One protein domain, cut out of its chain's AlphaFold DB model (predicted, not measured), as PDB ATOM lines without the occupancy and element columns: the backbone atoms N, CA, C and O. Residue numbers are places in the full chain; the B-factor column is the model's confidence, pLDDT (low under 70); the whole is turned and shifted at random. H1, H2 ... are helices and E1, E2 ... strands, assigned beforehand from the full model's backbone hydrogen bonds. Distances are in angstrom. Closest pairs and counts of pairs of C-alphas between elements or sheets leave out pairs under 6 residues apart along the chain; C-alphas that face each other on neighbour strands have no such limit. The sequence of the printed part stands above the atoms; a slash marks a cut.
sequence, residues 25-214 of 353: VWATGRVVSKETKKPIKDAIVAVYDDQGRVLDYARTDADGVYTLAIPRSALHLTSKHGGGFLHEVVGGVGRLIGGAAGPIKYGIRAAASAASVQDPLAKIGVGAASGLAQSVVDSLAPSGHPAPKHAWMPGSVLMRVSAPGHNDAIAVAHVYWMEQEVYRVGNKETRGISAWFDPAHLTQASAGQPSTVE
ATOM      1  N   VAL A  25     122.626  90.246  88.515       93.94
ATOM      2  CA  VAL A  25     121.565  91.111  88.003       93.94
ATOM      3  C   VAL A  25     122.096  92.539  87.930       93.94
ATOM      4  O   VAL A  25     122.583  93.076  88.925       93.94
ATOM      5  N   TRP A  26     121.992  93.165  86.761       95.12
ATOM      6  CA  TRP A  26     122.345  94.569  86.564       95.12
ATOM      7  C   TRP A  26     121.147  95.443  86.914       95.12
ATOM      8  O   TRP A  26     120.209  95.573  86.129       95.12
ATOM      9  N   ALA A  27     121.162  96.004  88.119       95.56
ATOM     10  CA  ALA A  27     120.069  96.801  88.644       95.56
ATOM     11  C   ALA A  27     120.329  98.297  88.435       95.56
ATOM     12  O   ALA A  27     121.335  98.836  88.896       95.56
ATOM     13  N   THR A  28     119.405  98.973  87.762       96.19
ATOM     14  CA  THR A  28     119.460 100.407  87.468       96.19
ATOM     15  C   THR A  28     118.365 101.140  88.228       96.19
ATOM     16  O   THR A  28     117.258 100.641  88.405       96.19
ATOM     17  N   GLY A  29     118.642 102.362  88.662       95.88
ATOM     18  CA  GLY A  29     117.631 103.220  89.270       95.88
ATOM     19  C   GLY A  29     117.965 104.689  89.088       95.88
ATOM     20  O   GLY A  29     118.949 105.044  88.433       95.88
ATOM     21  N   ARG A  30     117.130 105.553  89.669       96.94
ATOM     22  CA  ARG A  30     117.294 107.006  89.586       96.94
ATOM     23  C   ARG A  30     117.190 107.660  90.955       96.94
ATOM     24  O   ARG A  30     116.368 107.256  91.771       96.94
ATOM     25  N   VAL A  31     117.981 108.703  91.172       97.56
ATOM     26  CA  VAL A  31     117.906 109.577  92.343       97.56
ATOM     27  C   VAL A  31     117.465 110.966  91.898       97.56
ATOM     28  O   VAL A  31     118.071 111.576  91.013       97.56
ATOM     29  N   VAL A  32     116.396 111.474  92.503       97.44
ATOM     30  CA  VAL A  32     115.819 112.784  92.189       97.44
ATOM     31  C   VAL A  32     115.521 113.565  93.468       97.44
ATOM     32  O   VAL A  32     115.241 112.985  94.514       97.44
ATOM     33  N   SER A  33     115.535 114.894  93.389       97.81
ATOM     34  CA  SER A  33     115.067 115.748  94.485       97.81
ATOM     35  C   SER A  33     113.549 115.652  94.602       97.81
ATOM     36  O   SER A  33     112.819 115.722  93.605       97.81
ATOM     37  N   LYS A  34     113.054 115.504  95.832       96.69
ATOM     38  CA  LYS A  34     111.619 115.407  96.114       96.69
ATOM     39  C   LYS A  34     110.895 116.713  95.791       96.69
ATOM     40  O   LYS A  34     109.770 116.657  95.291       96.69
ATOM     41  N   GLU A  35     111.545 117.848  96.030       96.38
ATOM     42  CA  GLU A  35     111.012 119.203  95.864       96.38
ATOM     43  C   GLU A  35     111.017 119.631  94.399       96.38
ATOM     44  O   GLU A  35     109.998 120.054  93.859       96.38
ATOM     45  N   THR A  36     112.168 119.506  93.737       96.62
ATOM     46  CA  THR A  36     112.356 120.043  92.381       96.62
ATOM     47  C   THR A  36     112.010 119.042  91.286       96.62
ATOM     48  O   THR A  36     111.927 119.425  90.120       96.62
ATOM     49  N   LYS A  37     111.870 117.756  91.640       95.81
ATOM     50  CA  LYS A  37     111.777 116.617  90.710       95.81
ATOM     51  C   LYS A  37     112.960 116.509  89.739       95.81
ATOM     52  O   LYS A  37     112.903 115.732  88.787       95.81
ATOM     53  N   LYS A  38     114.040 117.264  89.975       97.12
ATOM     54  CA  LYS A  38     115.247 117.231  89.151       97.12
ATOM     55  C   LYS A  38     116.154 116.077  89.571       97.12
ATOM     56  O   LYS A  38     116.171 115.727  90.754       97.12
ATOM     57  N   PRO A  39     116.929 115.509  88.640       97.81
ATOM     58  CA  PRO A  39     117.900 114.483  88.978       97.81
ATOM     59  C   PRO A  39     119.021 115.008  89.868       97.81
ATOM     60  O   PRO A  39     119.400 116.176  89.768       97.81
ATOM     61  N   ILE A  40     119.555 114.137  90.723       97.75
ATOM     62  CA  ILE A  40     120.682 114.455  91.605       97.75
ATOM     63  C   ILE A  40     121.913 113.706  91.108       97.75
ATOM     64  O   ILE A  40     121.960 112.478  91.170       97.75
ATOM     65  N   LYS A  41     122.910 114.459  90.644       98.19
ATOM     66  CA  LYS A  41     124.223 113.954  90.229       98.19
ATOM     67  C   LYS A  41     125.119 113.669  91.439       98.19
ATOM     68  O   LYS A  41     125.000 114.338  92.463       98.19
ATOM     69  N   ASP A  42     126.043 112.721  91.289       96.94
ATOM     70  CA  ASP A  42     127.115 112.392  92.234       96.94
ATOM     71  C   ASP A  42     126.616 111.868  93.602       96.94
ATOM     72  O   ASP A  42     127.409 111.728  94.541       96.94
ATOM     73  N   ALA A  43     125.327 111.519  93.704       97.31
ATOM     74  CA  ALA A  43     124.746 110.834  94.854       97.31
ATOM     75  C   ALA A  43     125.320 109.419  94.959       97.31
ATOM     76  O   ALA A  43     125.469 108.732  93.950       97.31
ATOM     77  N   ILE A  44     125.639 108.975  96.172       97.38
ATOM     78  CA  ILE A  44     126.154 107.631  96.442       97.38
ATOM     79  C   ILE A  44     124.969 106.717  96.734       97.38
ATOM     80  O   ILE A  44     124.191 106.984  97.649       97.38
ATOM     81  N   VAL A  45     124.865 105.629  95.978       97.31
ATOM     82  CA  VAL A  45     123.880 104.564  96.171       97.31
ATOM     83  C   VAL A  45     124.622 103.299  96.557       97.31
ATOM     84  O   VAL A  45     125.529 102.888  95.840       97.31
ATOM     85  N   ALA A  46     124.249 102.684  97.675       96.19
ATOM     86  CA  ALA A  46     124.807 101.419  98.138       96.19
ATOM     87  C   ALA A  46     123.680 100.431  98.442       96.19
ATOM     88  O   ALA A  46     122.664 100.809  99.029       96.19
ATOM     89  N   VAL A  47     123.880  99.171  98.067       96.06
ATOM     90  CA  VAL A  47     122.963  98.063  98.362       96.06
ATOM     91  C   VAL A  47     123.608  97.081  99.325       96.06
ATOM     92  O   VAL A  47     124.824  96.877  99.298       96.06
ATOM     93  N   TYR A  48     122.788  96.484 100.183       94.88
ATOM     94  CA  TYR A  48     123.233  95.626 101.276       94.88
ATOM     95  C   TYR A  48     122.556  94.261 101.204       94.88
ATOM     96  O   TYR A  48     121.426  94.150 100.734       94.88
ATOM     97  N   ASP A  49     123.248  93.233 101.686       93.12
ATOM     98  CA  ASP A  49     122.649  91.920 101.915       93.12
ATOM     99  C   ASP A  49     121.871  91.857 103.239       93.12
ATOM    100  O   ASP A  49     121.849  92.804 104.031       93.12
ATOM    101  N   ASP A  50     121.263  90.698 103.498       90.31
ATOM    102  CA  ASP A  50     120.527  90.399 104.733       90.31
ATOM    103  C   ASP A  50     121.383  90.487 106.002       90.31
ATOM    104  O   ASP A  50     120.852  90.534 107.111       90.31
ATOM    105  N   GLN A  51     122.708  90.462 105.856       89.56
ATOM    106  CA  GLN A  51     123.672  90.580 106.942       89.56
ATOM    107  C   GLN A  51     124.207  92.014 107.089       89.56
ATOM    108  O   GLN A  51     125.160  92.236 107.838       89.56
ATOM    109  N   GLY A  52     123.640  92.983 106.361       88.31
ATOM    110  CA  GLY A  52     124.050  94.386 106.399       88.31
ATOM    111  C   GLY A  52     125.415  94.653 105.758       88.31
ATOM    112  O   GLY A  52     126.002  95.716 105.980       88.31
ATOM    113  N   ARG A  53     125.955  93.716 104.971       91.38
ATOM    114  CA  ARG A  53     127.206  93.902 104.227       91.38
ATOM    115  C   ARG A  53     126.907  94.562 102.894       91.38
ATOM    116  O   ARG A  53     125.940  94.218 102.223       91.38
ATOM    117  N   VAL A  54     127.772  95.485 102.492       94.00
ATOM    118  CA  VAL A  54     127.673  96.145 101.186       94.00
ATOM    119  C   VAL A  54     127.919  95.113 100.090       94.00
ATOM    120  O   VAL A  54     128.986  94.499 100.052       94.00
ATOM    121  N   LEU A  55     126.942  94.951  99.206       93.75
ATOM    122  CA  LEU A  55     127.050  94.112  98.017       93.75
ATOM    123  C   LEU A  55     127.731  94.871  96.880       93.75
ATOM    124  O   LEU A  55     128.688  94.373  96.294       93.75
ATOM    125  N   ASP A  56     127.249  96.083  96.603       95.88
ATOM    126  CA  ASP A  56     127.783  96.977  95.578       95.88
ATOM    127  C   ASP A  56     127.413  98.440  95.886       95.88
ATOM    128  O   ASP A  56     126.510  98.714  96.689       95.88
ATOM    129  N   TYR A  57     128.107  99.387  95.256       96.56
ATOM    130  CA  TYR A  57     127.786 100.810  95.322       96.56
ATOM    131  C   TYR A  57     128.169 101.557  94.038       96.56
ATOM    132  O   TYR A  57     129.123 101.215  93.345       96.56
ATOM    133  N   ALA A  58     127.454 102.640  93.749       96.12
ATOM    134  CA  ALA A  58     127.673 103.474  92.574       96.12
ATOM    135  C   ALA A  58     127.424 104.953  92.885       96.12
ATOM    136  O   ALA A  58     126.768 105.301  93.869       96.12
ATOM    137  N   ARG A  59     127.944 105.832  92.022       96.62
ATOM    138  CA  ARG A  59     127.561 107.247  91.991       96.62
ATOM    139  C   ARG A  59     126.577 107.495  90.861       96.62
ATOM    140  O   ARG A  59     126.718 106.899  89.795       96.62
ATOM    141  N   THR A  60     125.617 108.380  91.091       97.00
ATOM    142  CA  THR A  60     124.699 108.803  90.038       97.00
ATOM    143  C   THR A  60     125.385 109.699  89.014       97.00
ATOM    144  O   THR A  60     126.215 110.545  89.355       97.00
ATOM    145  N   ASP A  61     125.015 109.531  87.750       96.00
ATOM    146  CA  ASP A  61     125.456 110.392  86.658       96.00
ATOM    147  C   ASP A  61     124.682 111.726  86.604       96.00
ATOM    148  O   ASP A  61     123.916 112.073  87.507       96.00
ATOM    149  N   ALA A  62     124.902 112.514  85.545       96.56
ATOM    150  CA  ALA A  62     124.249 113.812  85.358       96.56
ATOM    151  C   ALA A  62     122.713 113.722  85.260       96.56
ATOM    152  O   ALA A  62     122.029 114.686  85.603       96.56
ATOM    153  N   ASP A  63     122.181 112.570  84.851       96.00
ATOM    154  CA  ASP A  63     120.749 112.296  84.744       96.00
ATOM    155  C   ASP A  63     120.179 111.657  86.019       96.00
ATOM    156  O   ASP A  63     118.995 111.287  86.056       96.00
ATOM    157  N   GLY A  64     120.996 111.563  87.075       96.44
ATOM    158  CA  GLY A  64     120.664 110.957  88.357       96.44
ATOM    159  C   GLY A  64     120.584 109.433  88.304       96.44
ATOM    160  O   GLY A  64     119.999 108.842  89.208       96.44
ATOM    161  N   VAL A  65     121.108 108.796  87.255       96.38
ATOM    162  CA  VAL A  65     121.012 107.349  87.034       96.38
ATOM    163  C   VAL A  65     122.215 106.644  87.648       96.38
ATOM    164  O   VAL A  65     123.340 107.131  87.572       96.38
ATOM    165  N   TYR A  66     121.986 105.486  88.264       95.81
ATOM    166  CA  TYR A  66     123.034 104.600  88.777       95.81
ATOM    167  C   TYR A  66     122.829 103.174  88.258       95.81
ATOM    168  O   TYR A  66     121.740 102.816  87.812       95.81
ATOM    169  N   THR A  67     123.867 102.340  88.302       95.94
ATOM    170  CA  THR A  67     123.766 100.906  87.989       95.94
ATOM    171  C   THR A  67     124.654 100.100  88.925       95.94
ATOM    172  O   THR A  67     125.791 100.496  89.169       95.94
ATOM    173  N   LEU A  68     124.117  98.997  89.440       95.94
ATOM    174  CA  LEU A  68     124.736  98.105  90.418       95.94
ATOM    175  C   LEU A  68     124.710  96.662  89.902       95.94
ATOM    176  O   LEU A  68     123.767  96.263  89.217       95.94
ATOM    177  N   ALA A  69     125.718  95.872  90.254       95.75
ATOM    178  CA  ALA A  69     125.758  94.432  90.036       95.75
ATOM    179  C   ALA A  69     125.339  93.708  91.322       95.75
ATOM    180  O   ALA A  69     126.072  93.687  92.308       95.75
ATOM    181  N   ILE A  70     124.154  93.098  91.314       95.94
ATOM    182  CA  ILE A  70     123.564  92.475  92.503       95.94
ATOM    183  C   ILE A  70     123.479  90.964  92.292       95.94
ATOM    184  O   ILE A  70     122.906  90.529  91.291       95.94
ATOM    185  N   PRO A  71     124.011  90.139  93.211       95.19
ATOM    186  CA  PRO A  71     123.809  88.698  93.151       95.19
ATOM    187  C   PRO A  71     122.314  88.365  93.165       95.19
ATOM    188  O   PRO A  71     121.561  88.871  93.997       95.19
ATOM    189  N   ARG A  72     121.865  87.499  92.257       93.38
ATOM    190  CA  ARG A  72     120.455  87.106  92.127       93.38
ATOM    191  C   ARG A  72     119.878  86.585  93.443       93.38
ATOM    192  O   ARG A  72     118.709  86.843  93.740       93.38
ATOM    193  N   SER A  73     120.682  85.872  94.232       92.50
ATOM    194  CA  SER A  73     120.266  85.376  95.546       92.50
ATOM    195  C   SER A  73     119.937  86.498  96.538       92.50
ATOM    196  O   SER A  73     119.002  86.342  97.323       92.50
ATOM    197  N   ALA A  74     120.628  87.639  96.456       94.31
ATOM    198  CA  ALA A  74     120.398  88.803  97.311       94.31
ATOM    199  C   ALA A  74     119.109  89.566  96.969       94.31
ATOM    200  O   ALA A  74     118.638  90.354  97.774       94.31
ATOM    201  N   LEU A  75     118.517  89.315  95.797       94.50
ATOM    202  CA  LEU A  75     117.185  89.811  95.434       94.50
ATOM    203  C   LEU A  75     116.071  88.835  95.843       94.50
ATOM    204  O   LEU A  75     114.927  88.994  95.421       94.50
ATOM    205  N   HIS A  76     116.388  87.776  96.593       93.06
ATOM    206  CA  HIS A  76     115.438  86.736  97.017       93.06
ATOM    207  C   HIS A  76     114.690  86.064  95.858       93.06
ATOM    208  O   HIS A  76     113.600  85.509  96.021       93.06
ATOM    209  N   LEU A  77     115.283  86.079  94.665       89.56
ATOM    210  CA  LEU A  77     114.717  85.438  93.489       89.56
ATOM    211  C   LEU A  77     115.023  83.945  93.575       89.56
ATOM    212  O   LEU A  77     116.175  83.522  93.475       89.56
ATOM    213  N   THR A  78     113.995  83.118  93.773       79.81
ATOM    214  CA  THR A  78     114.199  81.678  93.966       79.81
ATOM    215  C   THR A  78     114.881  81.038  92.752       79.81
ATOM    216  O   THR A  78     114.351  81.071  91.643       79.81
ATOM    217  N   SER A  79     116.028  80.393  92.979       63.97
ATOM    218  CA  SER A  79     116.802  79.624  91.987       63.97
ATOM    219  C   SER A  79     116.298  78.186  91.794       63.97
ATOM    220  O   SER A  79     116.866  77.399  91.033       63.97
ATOM    221  N   LYS A  80     115.241  77.798  92.515       56.44
ATOM    222  CA  LYS A  80     114.857  76.396  92.680       56.44
ATOM    223  C   LYS A  80     114.120  75.836  91.456       56.44
ATOM    224  O   LYS A  80     112.901  75.820  91.408       56.44
ATOM    225  N   HIS A  81     114.931  75.288  90.552       43.25
ATOM    226  CA  HIS A  81     114.717  74.039  89.810       43.25
ATOM    227  C   HIS A  81     113.744  74.066  88.618       43.25
ATOM    228  O   HIS A  81     112.537  74.199  88.771       43.25
ATOM    229  N   GLY A  82     114.310  73.783  87.436       43.69
ATOM    230  CA  GLY A  82     113.590  73.357  86.233       43.69
ATOM    231  C   GLY A  82     113.136  74.513  85.351       43.69
ATOM    232  O   GLY A  82     112.121  75.124  85.639       43.69
ATOM    233  N   GLY A  83     113.898  74.803  84.286       50.25
ATOM    234  CA  GLY A  83     113.495  75.706  83.197       50.25
ATOM    235  C   GLY A  83     112.895  77.020  83.689       50.25
ATOM    236  O   GLY A  83     111.687  77.194  83.621       50.25
ATOM    237  N   GLY A  84     113.728  77.916  84.236       52.66
ATOM    238  CA  GLY A  84     113.255  79.136  84.897       52.66
ATOM    239  C   GLY A  84     112.185  79.859  84.082       52.66
ATOM    240  O   GLY A  84     112.261  79.886  82.860       52.66
ATOM    241  N   PHE A  85     111.200  80.457  84.749       55.66
ATOM    242  CA  PHE A  85     110.139  81.224  84.094       55.66
ATOM    243  C   PHE A  85     110.682  82.172  83.007       55.66
ATOM    244  O   PHE A  85     110.100  82.250  81.935       55.66
ATOM    245  N   LEU A  86     111.854  82.792  83.220       57.03
ATOM    246  CA  LEU A  86     112.552  83.563  82.183       57.03
ATOM    247  C   LEU A  86     112.897  82.729  80.938       57.03
ATOM    248  O   LEU A  86     112.611  83.135  79.825       57.03
ATOM    249  N   HIS A  87     113.431  81.522  81.086       56.84
ATOM    250  CA  HIS A  87     113.642  80.605  79.963       56.84
ATOM    251  C   HIS A  87     112.319  80.181  79.298       56.84
ATOM    252  O   HIS A  87     112.262  79.936  78.094       56.84
ATOM    253  N   GLU A  88     111.244  80.078  80.076       55.78
ATOM    254  CA  GLU A  88     109.936  79.682  79.578       55.78
ATOM    255  C   GLU A  88     109.186  80.810  78.854       55.78
ATOM    256  O   GLU A  88     108.527  80.538  77.852       55.78
ATOM    257  N   VAL A  89     109.299  82.048  79.319       51.97
ATOM    258  CA  VAL A  89     108.517  83.206  78.860       51.97
ATOM    259  C   VAL A  89     109.335  84.151  77.988       51.97
ATOM    260  O   VAL A  89     108.799  84.732  77.049       51.97
ATOM    261  N   VAL A  90     110.648  84.221  78.202       52.88
ATOM    262  CA  VAL A  90     111.608  84.962  77.364       52.88
ATOM    263  C   VAL A  90     112.234  84.057  76.291       52.88
ATOM    264  O   VAL A  90     113.035  84.505  75.476       52.88
ATOM    265  N   GLY A  91     111.842  82.778  76.213       46.53
ATOM    266  CA  GLY A  91     112.228  81.883  75.114       46.53
ATOM    267  C   GLY A  91     111.718  82.321  73.730       46.53
ATOM    268  O   GLY A  91     112.120  81.720  72.738       46.53
ATOM    269  N   GLY A  92     110.848  83.339  73.668       41.69
ATOM    270  CA  GLY A  92     110.336  83.933  72.432       41.69
ATOM    271  C   GLY A  92     111.331  84.886  71.787       41.69
ATOM    272  O   GLY A  92     111.852  84.567  70.728       41.69
ATOM    273  N   VAL A  93     111.647  86.020  72.413       43.28
ATOM    274  CA  VAL A  93     112.559  87.014  71.833       43.28
ATOM    275  C   VAL A  93     113.239  87.787  72.955       43.28
ATOM    276  O   VAL A  93     112.635  88.614  73.633       43.28
ATOM    277  N   GLY A  94     114.533  87.530  73.146       45.44
ATOM    278  CA  GLY A  94     115.394  88.494  73.817       45.44
ATOM    279  C   GLY A  94     115.407  89.759  72.969       45.44
ATOM    280  O   GLY A  94     115.728  89.703  71.780       45.44
ATOM    281  N   ARG A  95     115.029  90.891  73.558       49.47
ATOM    282  CA  ARG A  95     115.131  92.202  72.921       49.47
ATOM    283  C   ARG A  95     116.617  92.394  72.558       49.47
ATOM    284  O   ARG A  95     117.450  92.664  73.418       49.47
ATOM    285  N   LEU A  96     116.979  92.196  71.287       43.97
ATOM    286  CA  LEU A  96     118.279  92.580  70.726       43.97
ATOM    287  C   LEU A  96     118.269  94.112  70.626       43.97
ATOM    288  O   LEU A  96     118.100  94.685  69.551       43.97
ATOM    289  N   ILE A  97     118.347  94.803  71.768       44.84
ATOM    290  CA  ILE A  97     118.319  96.266  71.810       44.84
ATOM    291  C   ILE A  97     119.670  96.776  71.294       44.84
ATOM    292  O   ILE A  97     120.618  97.040  72.035       44.84
ATOM    293  N   GLY A  98     119.748  96.961  69.975       35.06
ATOM    294  CA  GLY A  98     120.789  97.755  69.321       35.06
ATOM    295  C   GLY A  98     120.788  99.233  69.754       35.06
ATOM    296  O   GLY A  98     121.748  99.945  69.483       35.06
ATOM    297  N   GLY A  99     119.760  99.692  70.481       40.75
ATOM    298  CA  GLY A  99     119.646 101.036  71.060       40.75
ATOM    299  C   GLY A  99     120.478 101.247  72.335       40.75
ATOM    300  O   GLY A  99     120.800 100.319  73.073       40.75
ATOM    301  N   ALA A 100     120.892 102.483  72.591       46.41
ATOM    302  CA  ALA A 100     121.966 102.854  73.514       46.41
ATOM    303  C   ALA A 100     121.624 102.902  75.029       46.41
ATOM    304  O   ALA A 100     122.402 103.491  75.770       46.41
ATOM    305  N   ALA A 101     120.524 102.297  75.506       55.53
ATOM    306  CA  ALA A 101     119.954 102.624  76.830       55.53
ATOM    307  C   ALA A 101     119.648 101.434  77.778       55.53
ATOM    308  O   ALA A 101     118.851 101.584  78.699       55.53
ATOM    309  N   GLY A 102     120.247 100.254  77.577       57.06
ATOM    310  CA  GLY A 102     120.054  99.105  78.485       57.06
ATOM    311  C   GLY A 102     120.948  99.166  79.742       57.06
ATOM    312  O   GLY A 102     122.117  99.556  79.610       57.06
ATOM    313  N   PRO A 103     120.464  98.755  80.934       60.38
ATOM    314  CA  PRO A 103     121.222  98.638  82.187       60.38
ATOM    315  C   PRO A 103     122.587  97.983  82.051       60.38
ATOM    316  O   PRO A 103     123.551  98.466  82.633       60.38
ATOM    317  N   ILE A 104     122.731  96.943  81.226       62.91
ATOM    318  CA  ILE A 104     124.024  96.260  81.059       62.91
ATOM    319  C   ILE A 104     125.062  97.181  80.404       62.91
ATOM    320  O   ILE A 104     126.233  97.162  80.783       62.91
ATOM    321  N   LYS A 105     124.667  98.053  79.464       60.47
ATOM    322  CA  LYS A 105     125.593  99.044  78.881       60.47
ATOM    323  C   LYS A 105     126.026 100.072  79.926       60.47
ATOM    324  O   LYS A 105     127.202 100.443  79.954       60.47
ATOM    325  N   TYR A 106     125.104 100.499  80.790       59.50
ATOM    326  CA  TYR A 106     125.431 101.357  81.929       59.50
ATOM    327  C   TYR A 106     126.331 100.634  82.931       59.50
ATOM    328  O   TYR A 106     127.307 101.225  83.373       59.50
ATOM    329  N   GLY A 107     126.094  99.350  83.197       56.53
ATOM    330  CA  GLY A 107     126.912  98.499  84.057       56.53
ATOM    331  C   GLY A 107     128.336  98.327  83.537       56.53
ATOM    332  O   GLY A 107     129.285  98.489  84.295       56.53
ATOM    333  N   ILE A 108     128.522  98.109  82.231       59.53
ATOM    334  CA  ILE A 108     129.857  98.041  81.610       59.53
ATOM    335  C   ILE A 108     130.585  99.388  81.731       59.53
ATOM    336  O   ILE A 108     131.769  99.421  82.071       59.53
ATOM    337  N   ARG A 109     129.890 100.511  81.496       55.41
ATOM    338  CA  ARG A 109     130.468 101.852  81.697       55.41
ATOM    339  C   ARG A 109     130.787 102.118  83.167       55.41
ATOM    340  O   ARG A 109     131.854 102.654  83.456       55.41
ATOM    341  N   ALA A 110     129.907 101.732  84.084       53.69
ATOM    342  CA  ALA A 110     130.086 101.896  85.521       53.69
ATOM    343  C   ALA A 110     131.258 101.053  86.034       53.69
ATOM    344  O   ALA A 110     132.118 101.590  86.720       53.69
ATOM    345  N   ALA A 111     131.375  99.789  85.618       51.97
ATOM    346  CA  ALA A 111     132.511  98.927  85.943       51.97
ATOM    347  C   ALA A 111     133.834  99.509  85.415       51.97
ATOM    348  O   ALA A 111     134.829  99.549  86.139       51.97
ATOM    349  N   ALA A 112     133.838 100.043  84.188       49.78
ATOM    350  CA  ALA A 112     135.001 100.737  83.636       49.78
ATOM    351  C   ALA A 112     135.347 102.036  84.395       49.78
ATOM    352  O   ALA A 112     136.520 102.370  84.539       49.78
ATOM    353  N   SER A 113     134.343 102.747  84.918       49.88
ATOM    354  CA  SER A 113     134.516 103.985  85.696       49.88
ATOM    355  C   SER A 113     134.924 103.711  87.150       49.88
ATOM    356  O   SER A 113     135.677 104.478  87.733       49.88
ATOM    357  N   ALA A 114     134.471 102.607  87.746       43.16
ATOM    358  CA  ALA A 114     134.829 102.204  89.105       43.16
ATOM    359  C   ALA A 114     136.282 101.711  89.185       43.16
ATOM    360  O   ALA A 114     136.957 101.938  90.189       43.16
ATOM    361  N   ALA A 115     136.802 101.115  88.107       48.72
ATOM    362  CA  ALA A 115     138.202 100.708  88.013       48.72
ATOM    363  C   ALA A 115     139.199 101.889  88.052       48.72
ATOM    364  O   ALA A 115     140.382 101.664  88.308       48.72
ATOM    365  N   SER A 116     138.751 103.135  87.833       46.41
ATOM    366  CA  SER A 116     139.612 104.327  87.864       46.41
ATOM    367  C   SER A 116     139.603 105.090  89.197       46.41
ATOM    368  O   SER A 116     140.427 105.986  89.381       46.41
ATOM    369  N   VAL A 117     138.743 104.730  90.160       42.28
ATOM    370  CA  VAL A 117     138.649 105.421  91.459       42.28
ATOM    371  C   VAL A 117     139.406 104.637  92.533       42.28
ATOM    372  O   VAL A 117     138.838 103.862  93.299       42.28
ATOM    373  N   GLN A 118     140.718 104.861  92.616       42.28
ATOM    374  CA  GLN A 118     141.540 104.458  93.763       42.28
ATOM    375  C   GLN A 118     141.399 105.465  94.917       42.28
ATOM    376  O   GLN A 118     142.394 106.034  95.359       42.28
ATOM    377  N   ASP A 119     140.179 105.717  95.401       42.56
ATOM    378  CA  ASP A 119     139.987 106.550  96.594       42.56
ATOM    379  C   ASP A 119     139.667 105.683  97.829       42.56
ATOM    380  O   ASP A 119     138.511 105.306  98.056       42.56
ATOM    381  N   PRO A 120     140.680 105.309  98.635       44.16
ATOM    382  CA  PRO A 120     140.490 104.502  99.836       44.16
ATOM    383  C   PRO A 120     139.656 105.207 100.921       44.16
ATOM    384  O   PRO A 120     139.123 104.525 101.796       44.16
ATOM    385  N   LEU A 121     139.465 106.534 100.855       37.56
ATOM    386  CA  LEU A 121     138.622 107.278 101.802       37.56
ATOM    387  C   LEU A 121     137.120 107.060 101.570       37.56
ATOM    388  O   LEU A 121     136.350 107.071 102.532       37.56
ATOM    389  N   ALA A 122     136.692 106.747 100.343       51.12
ATOM    390  CA  ALA A 122     135.298 106.389 100.065       51.12
ATOM    391  C   ALA A 122     134.897 105.049 100.716       51.12
ATOM    392  O   ALA A 122     133.744 104.872 101.101       51.12
ATOM    393  N   LYS A 123     135.848 104.124 100.919       43.03
ATOM    394  CA  LYS A 123     135.598 102.843 101.606       43.03
ATOM    395  C   LYS A 123     135.421 102.989 103.121       43.03
ATOM    396  O   LYS A 123     134.678 102.210 103.716       43.03
ATOM    397  N   ILE A 124     136.049 103.985 103.750       42.84
ATOM    398  CA  ILE A 124     135.972 104.181 105.209       42.84
ATOM    399  C   ILE A 124     134.601 104.747 105.619       42.84
ATOM    400  O   ILE A 124     134.033 104.309 106.619       42.84
ATOM    401  N   GLY A 125     134.014 105.644 104.817       46.12
ATOM    402  CA  GLY A 125     132.685 106.211 105.090       46.12
ATOM    403  C   GLY A 125     131.536 105.197 105.002       46.12
ATOM    404  O   GLY A 125     130.545 105.322 105.719       46.12
ATOM    405  N   VAL A 126     131.678 104.159 104.173       47.66
ATOM    406  CA  VAL A 126     130.657 103.108 104.023       47.66
ATOM    407  C   VAL A 126     130.797 102.024 105.107       47.66
ATOM    408  O   VAL A 126     129.799 101.458 105.541       47.66
ATOM    409  N   GLY A 127     131.997 101.776 105.644       43.16
ATOM    410  CA  GLY A 127     132.208 100.783 106.711       43.16
ATOM    411  C   GLY A 127     131.507 101.117 108.039       43.16
ATOM    412  O   GLY A 127     130.958 100.229 108.695       43.16
ATOM    413  N   ALA A 128     131.441 102.404 108.402       48.19
ATOM    414  CA  ALA A 128     130.716 102.877 109.588       48.19
ATOM    415  C   ALA A 128     129.178 102.815 109.433       48.19
ATOM    416  O   ALA A 128     128.449 102.943 110.415       48.19
ATOM    417  N   ALA A 129     128.669 102.589 108.215       48.44
ATOM    418  CA  ALA A 129     127.239 102.478 107.933       48.44
ATOM    419  C   ALA A 129     126.619 101.138 108.356       48.44
ATOM    420  O   ALA A 129     125.397 101.057 108.449       48.44
ATOM    421  N   SER A 130     127.431 100.109 108.617       52.22
ATOM    422  CA  SER A 130     126.947  98.769 108.988       52.22
ATOM    423  C   SER A 130     126.054  98.791 110.235       52.22
ATOM    424  O   SER A 130     124.981  98.195 110.232       52.22
ATOM    425  N   GLY A 131     126.427  99.566 111.262       56.59
ATOM    426  CA  GLY A 131     125.618  99.730 112.476       56.59
ATOM    427  C   GLY A 131     124.286 100.445 112.232       56.59
ATOM    428  O   GLY A 131     123.282 100.095 112.846       56.59
ATOM    429  N   LEU A 132     124.248 101.404 111.300       56.16
ATOM    430  CA  LEU A 132     123.010 102.098 110.929       56.16
ATOM    431  C   LEU A 132     122.089 101.203 110.098       56.16
ATOM    432  O   LEU A 132     120.895 101.175 110.370       56.16
ATOM    433  N   ALA A 133     122.629 100.445 109.140       56.50
ATOM    434  CA  ALA A 133     121.860  99.471 108.367       56.50
ATOM    435  C   ALA A 133     121.221  98.429 109.292       56.50
ATOM    436  O   ALA A 133     120.018  98.199 109.203       56.50
ATOM    437  N   GLN A 134     121.991  97.904 110.251       59.66
ATOM    438  CA  GLN A 134     121.471  96.990 111.262       59.66
ATOM    439  C   GLN A 134     120.406  97.666 112.131       59.66
ATOM    440  O   GLN A 134     119.331  97.114 112.289       59.66
ATOM    441  N   SER A 135     120.624  98.903 112.592       58.19
ATOM    442  CA  SER A 135     119.617  99.639 113.371       58.19
ATOM    443  C   SER A 135     118.342  99.958 112.581       58.19
ATOM    444  O   SER A 135     117.270 100.050 113.170       58.19
ATOM    445  N   VAL A 136     118.419 100.118 111.256       62.69
ATOM    446  CA  VAL A 136     117.243 100.315 110.399       62.69
ATOM    447  C   VAL A 136     116.506  98.994 110.218       62.69
ATOM    448  O   VAL A 136     115.295  98.958 110.391       62.69
ATOM    449  N   VAL A 137     117.220  97.895 109.974       60.56
ATOM    450  CA  VAL A 137     116.635  96.543 109.973       60.56
ATOM    451  C   VAL A 137     115.971  96.237 111.323       60.56
ATOM    452  O   VAL A 137     114.835  95.767 111.361       60.56
ATOM    453  N   ASP A 138     116.633  96.582 112.424       61.28
ATOM    454  CA  ASP A 138     116.159  96.347 113.788       61.28
ATOM    455  C   ASP A 138     115.022  97.306 114.190       61.28
ATOM    456  O   ASP A 138     114.145  96.915 114.952       61.28
ATOM    457  N   SER A 139     114.985  98.545 113.683       60.72
ATOM    458  CA  SER A 139     113.893  99.507 113.946       60.72
ATOM    459  C   SER A 139     112.678  99.307 113.041       60.72
ATOM    460  O   SER A 139     111.574  99.716 113.399       60.72
ATOM    461  N   LEU A 140     112.852  98.638 111.900       56.25
ATOM    462  CA  LEU A 140     111.751  98.087 111.114       56.25
ATOM    463  C   LEU A 140     111.131  96.853 111.789       56.25
ATOM    464  O   LEU A 140     109.993  96.500 111.478       56.25
ATOM    465  N   ALA A 141     111.834  96.208 112.727       48.31
ATOM    466  CA  ALA A 141     111.280  95.128 113.528       48.31
ATOM    467  C   ALA A 141     110.486  95.695 114.730       48.31
ATOM    468  O   ALA A 141     111.030  96.460 115.526       48.31
ATOM    469  N   PRO A 142     109.201  95.333 114.913       42.91
ATOM    470  CA  PRO A 142     108.433  95.773 116.076       42.91
ATOM    471  C   PRO A 142     109.092  95.292 117.380       42.91
ATOM    472  O   PRO A 142     109.411  94.113 117.544       42.91
ATOM    473  N   SER A 143     109.299  96.218 118.318       45.69
ATOM    474  CA  SER A 143     110.009  95.980 119.575       45.69
ATOM    475  C   SER A 143     109.279  94.967 120.468       45.69
ATOM    476  O   SER A 143     108.130  95.164 120.854       45.69
ATOM    477  N   GLY A 144     109.961  93.875 120.833       51.16
ATOM    478  CA  GLY A 144     109.495  92.909 121.845       51.16
ATOM    479  C   GLY A 144     109.094  91.525 121.327       51.16
ATOM    480  O   GLY A 144     108.859  90.620 122.130       51.16
ATOM    481  N   HIS A 145     109.089  91.312 120.014       49.84
ATOM    482  CA  HIS A 145     109.001  89.979 119.422       49.84
ATOM    483  C   HIS A 145     110.274  89.700 118.620       49.84
ATOM    484  O   HIS A 145     110.814  90.638 118.033       49.84
ATOM    485  N   PRO A 146     110.799  88.451 118.605       53.38
ATOM    486  CA  PRO A 146     111.849  88.105 117.654       53.38
ATOM    487  C   PRO A 146     111.334  88.551 116.296       53.38
ATOM    488  O   PRO A 146     110.222  88.147 115.938       53.38
ATOM    489  N   ALA A 147     112.079  89.447 115.632       46.84
ATOM    490  CA  ALA A 147     111.671  90.027 114.363       46.84
ATOM    491  C   ALA A 147     111.092  88.875 113.542       46.84
ATOM    492  O   ALA A 147     111.805  87.872 113.361       46.84
ATOM    493  N   PRO A 148     109.797  88.924 113.153       46.81
ATOM    494  CA  PRO A 148     109.295  87.934 112.228       46.81
ATOM    495  C   PRO A 148     110.342  87.905 111.130       46.81
ATOM    496  O   PRO A 148     110.791  88.973 110.705       46.81
ATOM    497  N   LYS A 149     110.824  86.714 110.763       55.28
ATOM    498  CA  LYS A 149     111.636  86.567 109.558       55.28
ATOM    499  C   LYS A 149     110.727  87.034 108.431       55.28
ATOM    500  O   LYS A 149     110.013  86.220 107.851       55.28
ATOM    501  N   HIS A 150     110.642  88.344 108.229       55.09
ATOM    502  CA  HIS A 150     109.908  88.971 107.165       55.09
ATOM    503  C   HIS A 150     110.649  88.446 105.965       55.09
ATOM    504  O   HIS A 150     111.796  88.811 105.719       55.09
ATOM    505  N   ALA A 151     110.050  87.437 105.340       70.06
ATOM    506  CA  ALA A 151     110.551  86.911 104.102       70.06
ATOM    507  C   ALA A 151     110.559  88.118 103.175       70.06
ATOM    508  O   ALA A 151     109.497  88.633 102.822       70.06
ATOM    509  N   TRP A 152     111.759  88.629 102.911       84.94
ATOM    510  CA  TRP A 152     111.960  89.703 101.967       84.94
ATOM    511  C   TRP A 152     111.197  89.364 100.695       84.94
ATOM    512  O   TRP A 152     111.192  88.211 100.242       84.94
ATOM    513  N   MET A 153     110.477  90.350 100.171       89.25
ATOM    514  CA  MET A 153     109.689  90.120  98.973       89.25
ATOM    515  C   MET A 153     110.645  89.808  97.813       89.25
ATOM    516  O   MET A 153     111.714  90.412  97.717       89.25
ATOM    517  N   PRO A 154     110.298  88.872  96.917       91.62
ATOM    518  CA  PRO A 154     111.089  88.654  95.715       91.62
ATOM    519  C   PRO A 154     111.323  89.971  94.964       91.62
ATOM    520  O   PRO A 154     110.393  90.737  94.718       91.62
ATOM    521  N   GLY A 155     112.580  90.240  94.617       93.06
ATOM    522  CA  GLY A 155     112.998  91.476  93.967       93.06
ATOM    523  C   GLY A 155     113.246  92.657  94.903       93.06
ATOM    524  O   GLY A 155     113.336  93.773  94.404       93.06
ATOM    525  N   SER A 156     113.342  92.473  96.220       94.62
ATOM    526  CA  SER A 156     113.692  93.564  97.142       94.62
ATOM    527  C   SER A 156     115.146  93.508  97.613       94.62
ATOM    528  O   SER A 156     115.703  92.423  97.719       94.62
ATOM    529  N   VAL A 157     115.733  94.663  97.942       95.50
ATOM    530  CA  VAL A 157     117.054  94.778  98.589       95.50
ATOM    531  C   VAL A 157     117.091  95.984  99.531       95.50
ATOM    532  O   VAL A 157     116.422  96.991  99.284       95.50
ATOM    533  N   LEU A 158     117.884  95.924 100.604       95.19
ATOM    534  CA  LEU A 158     118.148  97.101 101.432       95.19
ATOM    535  C   LEU A 158     119.065  98.071 100.675       95.19
ATOM    536  O   LEU A 158     120.136  97.693 100.203       95.19
ATOM    537  N   MET A 159     118.663  99.337 100.587       96.00
ATOM    538  CA  MET A 159     119.385 100.376  99.861       96.00
ATOM    539  C   MET A 159     119.593 101.613 100.736       96.00
ATOM    540  O   MET A 159     118.686 102.057 101.442       96.00
ATOM    541  N   ARG A 160     120.785 102.208 100.638       95.81
ATOM    542  CA  ARG A 160     121.089 103.543 101.159       95.81
ATOM    543  C   ARG A 160     121.446 104.478 100.017       95.81
ATOM    544  O   ARG A 160     122.274 104.136  99.176       95.81
ATOM    545  N   VAL A 161     120.878 105.677 100.041       97.12
ATOM    546  CA  VAL A 161     121.177 106.755  99.098       97.12
ATOM    547  C   VAL A 161     121.556 108.008  99.874       97.12
ATOM    548  O   VAL A 161     120.827 108.419 100.773       97.12
ATOM    549  N   SER A 162     122.685 108.616  99.524       97.06
ATOM    550  CA  SER A 162     123.198 109.825 100.169       97.06
ATOM    551  C   SER A 162     123.666 110.835  99.128       97.06
ATOM    552  O   SER A 162     124.285 110.466  98.128       97.06
ATOM    553  N   ALA A 163     123.387 112.115  99.361       97.44
ATOM    554  CA  ALA A 163     123.872 113.211  98.531       97.44
ATOM    555  C   ALA A 163     124.139 114.458  99.392       97.44
ATOM    556  O   ALA A 163     123.372 114.732 100.318       97.44
ATOM    557  N   PRO A 164     125.176 115.261  99.084       97.19
ATOM    558  CA  PRO A 164     125.424 116.514  99.791       97.19
ATOM    559  C   PRO A 164     124.189 117.430  99.817       97.19
ATOM    560  O   PRO A 164     123.494 117.588  98.812       97.19
ATOM    561  N   GLY A 165     123.915 118.037 100.973       96.81
ATOM    562  CA  GLY A 165     122.785 118.958 101.165       96.81
ATOM    563  C   GLY A 165     121.403 118.297 101.260       96.81
ATOM    564  O   GLY A 165     120.403 119.008 101.374       96.81
ATOM    565  N   HIS A 166     121.330 116.967 101.235       98.06
ATOM    566  CA  HIS A 166     120.086 116.210 101.326       98.06
ATOM    567  C   HIS A 166     120.090 115.284 102.544       98.06
ATOM    568  O   HIS A 166     121.146 114.926 103.062       98.06
ATOM    569  N   ASN A 167     118.899 114.886 102.984       96.62
ATOM    570  CA  ASN A 167     118.751 113.803 103.948       96.62
ATOM    571  C   ASN A 167     119.052 112.465 103.265       96.62
ATOM    572  O   ASN A 167     118.623 112.231 102.131       96.62
ATOM    573  N   ASP A 168     119.735 111.570 103.968       96.25
ATOM    574  CA  ASP A 168     119.941 110.205 103.490       96.25
ATOM    575  C   ASP A 168     118.603 109.457 103.401       96.25
ATOM    576  O   ASP A 168     117.728 109.613 104.256       96.25
ATOM    577  N   ALA A 169     118.454 108.615 102.382       95.69
ATOM    578  CA  ALA A 169     117.396 107.614 102.327       95.69
ATOM    579  C   ALA A 169     117.980 106.255 102.721       95.69
ATOM    580  O   ALA A 169     118.965 105.824 102.124       95.69
ATOM    581  N   ILE A 170     117.368 105.567 103.684       94.06
ATOM    582  CA  ILE A 170     117.639 104.153 103.967       94.06
ATOM    583  C   ILE A 170     116.298 103.437 103.901       94.06
ATOM    584  O   ILE A 170     115.413 103.712 104.707       94.06
ATOM    585  N   ALA A 171     116.123 102.578 102.903       94.19
ATOM    586  CA  ALA A 171     114.840 101.949 102.626       94.19
ATOM    587  C   ALA A 171     115.016 100.639 101.856       94.19
ATOM    588  O   ALA A 171     116.075 100.355 101.292       94.19
ATOM    589  N   VAL A 172     113.947  99.850 101.811       93.75
ATOM    590  CA  VAL A 172     113.868  98.660 100.965       93.75
ATOM    591  C   VAL A 172     113.529  99.092  99.541       93.75
ATOM    592  O   VAL A 172     112.421  99.557  99.272       93.75
ATOM    593  N   ALA A 173     114.485  98.947  98.628       95.25
ATOM    594  CA  ALA A 173     114.268  99.159  97.205       95.25
ATOM    595  C   ALA A 173     113.622  97.916  96.594       95.25
ATOM    596  O   ALA A 173     114.042  96.794  96.878       95.25
ATOM    597  N   HIS A 174     112.627  98.113  95.732       95.38
ATOM    598  CA  HIS A 174     111.969  97.026  95.014       95.38
ATOM    599  C   HIS A 174     112.273  97.129  93.530       95.38
ATOM    600  O   HIS A 174     112.229  98.218  92.953       95.38
ATOM    601  N   VAL A 175     112.562  95.987  92.911       94.56
ATOM    602  CA  VAL A 175     112.563  95.859  91.461       94.56
ATOM    603  C   VAL A 175     111.120  95.984  90.992       94.56
ATOM    604  O   VAL A 175     110.292  95.157  91.360       94.56
ATOM    605  N   TYR A 176     110.820  96.997  90.182       93.00
ATOM    606  CA  TYR A 176     109.505  97.133  89.552       93.00
ATOM    607  C   TYR A 176     109.468  96.497  88.156       93.00
ATOM    608  O   TYR A 176     108.409  96.085  87.695       93.00
ATOM    609  N   TRP A 177     110.612  96.396  87.474       93.25
ATOM    610  CA  TRP A 177     110.718  95.772  86.155       93.25
ATOM    611  C   TRP A 177     111.978  94.925  86.056       93.25
ATOM    612  O   TRP A 177     113.035  95.318  86.550       93.25
ATOM    613  N   MET A 178     111.873  93.778  85.392       91.50
ATOM    614  CA  MET A 178     113.002  92.899  85.133       91.50
ATOM    615  C   MET A 178     112.883  92.306  83.738       91.50
ATOM    616  O   MET A 178     111.810  91.859  83.337       91.50
ATOM    617  N   GLU A 179     113.990  92.268  83.010       88.12
ATOM    618  CA  GLU A 179     114.039  91.621  81.706       88.12
ATOM    619  C   GLU A 179     115.366  90.903  81.500       88.12
ATOM    620  O   GLU A 179     116.385  91.220  82.115       88.12
ATOM    621  N   GLN A 180     115.347  89.895  80.635       85.94
ATOM    622  CA  GLN A 180     116.560  89.210  80.227       85.94
ATOM    623  C   GLN A 180     117.072  89.845  78.934       85.94
ATOM    624  O   GLN A 180     116.401  89.817  77.903       85.94
ATOM    625  N   GLU A 181     118.288  90.365  78.980       84.81
ATOM    626  CA  GLU A 181     118.970  90.925  77.823       84.81
ATOM    627  C   GLU A 181     119.897  89.881  77.193       84.81
ATOM    628  O   GLU A 181     120.577  89.112  77.880       84.81
ATOM    629  N   VAL A 182     119.944  89.858  75.860       84.69
ATOM    630  CA  VAL A 182     120.920  89.074  75.092       84.69
ATOM    631  C   VAL A 182     121.902  90.049  74.464       84.69
ATOM    632  O   VAL A 182     121.508  90.921  73.690       84.69
ATOM    633  N   TYR A 183     123.187  89.896  74.765       81.25
ATOM    634  CA  TYR A 183     124.245  90.720  74.196       81.25
ATOM    635  C   TYR A 183     125.329  89.855  73.560       81.25
ATOM    636  O   TYR A 183     125.619  88.748  74.008       81.25
ATOM    637  N   ARG A 184     125.937  90.358  72.485       83.94
ATOM    638  CA  ARG A 184     127.046  89.683  71.802       83.94
ATOM    639  C   ARG A 184     128.376  90.233  72.297       83.94
ATOM    640  O   ARG A 184     128.638  91.425  72.165       83.94
ATOM    641  N   VAL A 185     129.221  89.357  72.834       82.75
ATOM    642  CA  VAL A 185     130.623  89.647  73.156       82.75
ATOM    643  C   VAL A 185     131.489  88.881  72.162       82.75
ATOM    644  O   VAL A 185     131.677  87.668  72.271       82.75
ATOM    645  N   GLY A 186     131.966  89.582  71.132       89.06
ATOM    646  CA  GLY A 186     132.565  88.939  69.962       89.06
ATOM    647  C   GLY A 186     131.545  88.038  69.257       89.06
ATOM    648  O   GLY A 186     130.454  88.486  68.917       89.06
ATOM    649  N   ASN A 187     131.882  86.756  69.091       91.38
ATOM    650  CA  ASN A 187     131.014  85.758  68.450       91.38
ATOM    651  C   ASN A 187     130.150  84.960  69.441       91.38
ATOM    652  O   ASN A 187     129.486  84.007  69.039       91.38
ATOM    653  N   LYS A 188     130.184  85.294  70.736       89.94
ATOM    654  CA  LYS A 188     129.396  84.601  71.760       89.94
ATOM    655  C   LYS A 188     128.216  85.462  72.183       89.94
ATOM    656  O   LYS A 188     128.387  86.628  72.531       89.94
ATOM    657  N   GLU A 189     127.026  84.872  72.157       88.50
ATOM    658  CA  GLU A 189     125.843  85.444  72.792       88.50
ATOM    659  C   GLU A 189     125.875  85.130  74.283       88.50
ATOM    660  O   GLU A 189     125.956  83.972  74.693       88.50
ATOM    661  N   THR A 190     125.810  86.182  75.086       85.69
ATOM    662  CA  THR A 190     125.710  86.114  76.536       85.69
ATOM    663  C   THR A 190     124.343  86.643  76.945       85.69
ATOM    664  O   THR A 190     123.807  87.573  76.340       85.69
ATOM    665  N   ARG A 191     123.757  86.018  77.962       86.88
ATOM    666  CA  ARG A 191     122.480  86.416  78.553       86.88
ATOM    667  C   ARG A 191     122.765  87.073  79.895       86.88
ATOM    668  O   ARG A 191     123.548  86.530  80.669       86.88
ATOM    669  N   GLY A 192     122.155  88.222  80.145       88.75
ATOM    670  CA  GLY A 192     122.184  88.901  81.437       88.75
ATOM    671  C   GLY A 192     120.772  89.245  81.885       88.75
ATOM    672  O   GLY A 192     119.854  89.290  81.068       88.75
ATOM    673  N   ILE A 193     120.597  89.475  83.182       91.12
ATOM    674  CA  ILE A 193     119.339  89.968  83.737       91.12
ATOM    675  C   ILE A 193     119.523  91.447  84.057       91.12
ATOM    676  O   ILE A 193     120.469  91.821  84.752       91.12
ATOM    677  N   SER A 194     118.605  92.262  83.556       92.56
ATOM    678  CA  SER A 194     118.487  93.683  83.855       92.56
ATOM    679  C   SER A 194     117.294  93.908  84.767       92.56
ATOM    680  O   SER A 194     116.231  93.321  84.559       92.56
ATOM    681  N   ALA A 195     117.459  94.757  85.772       94.31
ATOM    682  CA  ALA A 195     116.409  95.110  86.714       94.31
ATOM    683  C   ALA A 195     116.337  96.625  86.899       94.31
ATOM    684  O   ALA A 195     117.345  97.322  86.781       94.31
ATOM    685  N   TRP A 196     115.151  97.132  87.225       95.62
ATOM    686  CA  TRP A 196     114.938  98.543  87.512       95.62
ATOM    687  C   TRP A 196     114.307  98.734  88.881       95.62
ATOM    688  O   TRP A 196     113.271  98.135  89.179       95.62
ATOM    689  N   PHE A 197     114.937  99.574  89.695       96.25
ATOM    690  CA  PHE A 197     114.511  99.881  91.055       96.25
ATOM    691  C   PHE A 197     113.659 101.132  91.147       96.25
ATOM    692  O   PHE A 197     113.880 102.104  90.417       96.25
ATOM    693  N   ASP A 198     112.759 101.124  92.133       95.38
ATOM    694  CA  ASP A 198     112.033 102.309  92.587       95.38
ATOM    695  C   ASP A 198     112.978 103.526  92.715       95.38
ATOM    696  O   ASP A 198     114.096 103.402  93.233       95.38
ATOM    697  N   PRO A 199     112.564 104.713  92.234       96.44
ATOM    698  CA  PRO A 199     113.386 105.904  92.324       96.44
ATOM    699  C   PRO A 199     113.558 106.330  93.786       96.44
ATOM    700  O   PRO A 199     112.636 106.266  94.600       96.44
ATOM    701  N   ALA A 200     114.751 106.822  94.106       97.44
ATOM    702  CA  ALA A 200     115.014 107.466  95.381       97.44
ATOM    703  C   ALA A 200     114.681 108.957  95.284       97.44
ATOM    704  O   ALA A 200     115.197 109.677  94.424       97.44
ATOM    705  N   HIS A 201     113.834 109.426  96.191       97.75
ATOM    706  CA  HIS A 201     113.435 110.815  96.333       97.75
ATOM    707  C   HIS A 201     114.143 111.418  97.543       97.75
ATOM    708  O   HIS A 201     113.713 111.222  98.681       97.75
ATOM    709  N   LEU A 202     115.222 112.164  97.302       98.00
ATOM    710  CA  LEU A 202     115.939 112.835  98.380       98.00
ATOM    711  C   LEU A 202     115.309 114.188  98.693       98.00
ATOM    712  O   LEU A 202     115.039 114.980  97.790       98.00
ATOM    713  N   THR A 203     115.098 114.456  99.973       97.56
ATOM    714  CA  THR A 203     114.669 115.766 100.472       97.56
ATOM    715  C   THR A 203     115.866 116.609 100.870       97.56
ATOM    716  O   THR A 203     116.860 116.067 101.359       97.56
ATOM    717  N   GLN A 204     115.774 117.930 100.744       97.75
ATOM    718  CA  GLN A 204     116.800 118.826 101.281       97.75
ATOM    719  C   GLN A 204     116.926 118.676 102.802       97.75
ATOM    720  O   GLN A 204     115.924 118.523 103.502       97.75
ATOM    721  N   ALA A 205     118.147 118.780 103.331       96.69
ATOM    722  CA  ALA A 205     118.399 118.635 104.768       96.69
ATOM    723  C   ALA A 205     117.618 119.657 105.623       96.69
ATOM    724  O   ALA A 205     117.235 119.379 106.756       96.69
ATOM    725  N   SER A 206     117.322 120.829 105.057       95.94
ATOM    726  CA  SER A 206     116.532 121.892 105.684       95.94
ATOM    727  C   SER A 206     115.014 121.663 105.656       95.94
ATOM    728  O   SER A 206     114.295 122.363 106.363       95.94
ATOM    729  N   ALA A 207     114.504 120.722 104.854       95.06
ATOM    730  CA  ALA A 207     113.065 120.567 104.621       95.06
ATOM    731  C   ALA A 207     112.316 119.874 105.776       95.06
ATOM    732  O   ALA A 207     111.087 119.869 105.790       95.06
ATOM    733  N   GLY A 208     113.030 119.249 106.722       92.56
ATOM    734  CA  GLY A 208     112.437 118.533 107.862       92.56
ATOM    735  C   GLY A 208     111.624 117.282 107.498       92.56
ATOM    736  O   GLY A 208     111.022 116.670 108.375       92.56
ATOM    737  N   GLN A 209     111.595 116.890 106.222       94.94
ATOM    738  CA  GLN A 209     110.951 115.668 105.739       94.94
ATOM    739  C   GLN A 209     111.996 114.571 105.496       94.94
ATOM    740  O   GLN A 209     113.135 114.895 105.157       94.94
ATOM    741  N   PRO A 210     111.637 113.284 105.639       94.81
ATOM    742  CA  PRO A 210     112.528 112.191 105.285       94.81
ATOM    743  C   PRO A 210     112.581 111.979 103.765       94.81
ATOM    744  O   PRO A 210     111.579 112.136 103.050       94.81
ATOM    745  N   SER A 211     113.750 111.551 103.296       96.75
ATOM    746  CA  SER A 211     113.938 111.001 101.955       96.75
ATOM    747  C   SER A 211     113.272 109.623 101.849       96.75
ATOM    748  O   SER A 211     113.234 108.878 102.827       96.75
ATOM    749  N   THR A 212     112.745 109.272 100.675       96.44
ATOM    750  CA  THR A 212     112.011 108.010 100.461       96.44
ATOM    751  C   THR A 212     112.526 107.246  99.243       96.44
ATOM    752  O   THR A 212     113.162 107.817  98.357       96.44
ATOM    753  N   VAL A 213     112.268 105.938  99.203       95.12
ATOM    754  CA  VAL A 213     112.458 105.081  98.023       95.12
ATOM    755  C   VAL A 213     111.130 104.382  97.793       95.12
ATOM    756  O   VAL A 213     110.788 103.441  98.502       95.12
ATOM    757  N   GLU A 214     110.344 104.896  96.861       89.81
ATOM    758  CA  GLU A 214     109.006 104.383  96.593       89.81
ATOM    759  C   GLU A 214     108.589 104.738  95.172       89.81
ATOM    760  O   GLU A 214     109.022 105.747  94.613       89.81
TER     761      GLU A 214
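What this domain is: This is residues 25 to 214 of the 353 residues of an uncharacterized protein of Chthonomonadetes bacterium (UniProt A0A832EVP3). The eight strands form one strongly twisted sheet that curls into a small, nearly closed barrel, its edge strands E3 and E4 coming side by side, while the long hairpin E6 and E7 runs on past the barrel. H3 packs on E4 and E1, where the sheet curls round it; H5 covers E5 and E6, short H1 sits at one end of the barrel, and H2 and H4 only graze the sheet. The printed part has 190 residues, with named elements in the order E1 E2 E3 E4 H1 H2 H3 H4 H5 E5 E6 E7 E8. The class is mixed, helices and strands, and the sheet is branched, with parallel and antiparallel pairs. The whole is compact, with a radius of gyration of the C-alphas of 17.6 A, and spans 51 by 41 by 33 A.

How they stand to each other: Start at E1, residues 25 to 33, which has three neighbours. On one side, beside residues 25 to 30, lies E4, residues 65 to 71, antiparallel, with N 27 and O 68 2.8 A apart. On the other side, beside residues 25 to 29, lies E7, residues 188 to 197, parallel, with N 28 and O 195 2.8 A apart. E7 runs on into E8, residues 200 to 202, at 44 degrees; E8 is parallel to E1, with N 32 and O 200 2.9 A apart. Next look at E2, residues 44 to 48, and E3, residues 54 to 59, an antiparallel hairpin with N 45 and O 58 2.9 A apart. The closest C-alphas of E3 and E4 are those of Asp 56 and Leu 68, 6.1 A apart. On the other side of E2 lies E5, residues 156 to 162, antiparallel, with N 46 and O 160 2.9 A apart. E5, E6 of residues 169 to 185, and E7 form a meander, each strand the antiparallel neighbour of the one before. E6 bends by 78 degrees at residue 172, and its pairing is staggered: residues 169 to 174 pair with E5, N 159 and O 171 at 2.9 A, and residues 175 to 185 with E7, N 181 and O 192 at 2.8 A. H1, residues 72 to 75, has a height over the sheet of 6.8 A and is over none of the strands; its Leu 75 and Ser 156 of E5 have C-alphas 5.4 A apart, the closest of the two elements. H2, residues 85 to 89, only grazes the sheet. H3, residues 103 to 114, is on the face opposite to H1; its closest C-alpha pair with E4 is Gly 107 and Thr 67, 5.6 A. H4, residues 120 to 127, only grazes the sheet. H5, residues 130 to 140, is on the same face as H1, over E5 and E6 at a height over the sheet of 9.7 A. Every O i to N i+4 pair is within hydrogen-bond range in H2, H3 and H5; H4 has 1 of 4, with 3 of 5 O i to N i+3 pairs, and H1 is too short for an i+4 pair.

Where its parts are: Find C-alpha 25 at (121.565, 91.111, 88.003); from there E1 runs 26.3 A. E2, E3 and E4 measure 13.3 A, 14.4 A and 19.8 A. H1 and H2 are short, and H3 begins at C-alpha 103, (121.222, 98.638, 82.187), and runs 15.7 A. H4 measures 11.4 A and H5 15.4 A. E5 runs 19.1 A, E6 36.7 A and E7 28.8 A; E8 ends at C-alpha 202, (115.939, 112.835, 98.380).

The domain as a whole: The C-alphas farthest apart are those of Gly 144 and Asn 187, 58.0 A. The printed part has no cut. The long links are H2 to H3, 13 residues, and H5 to E5, 15 residues. Residues 79 to 85, of which 85 belongs to H2, and residues 115 to 121, of which 120 to 121 belong to H4, stand free. The mean pLDDT of the printed part is 77.5, and residues 79 to 150 are under 70.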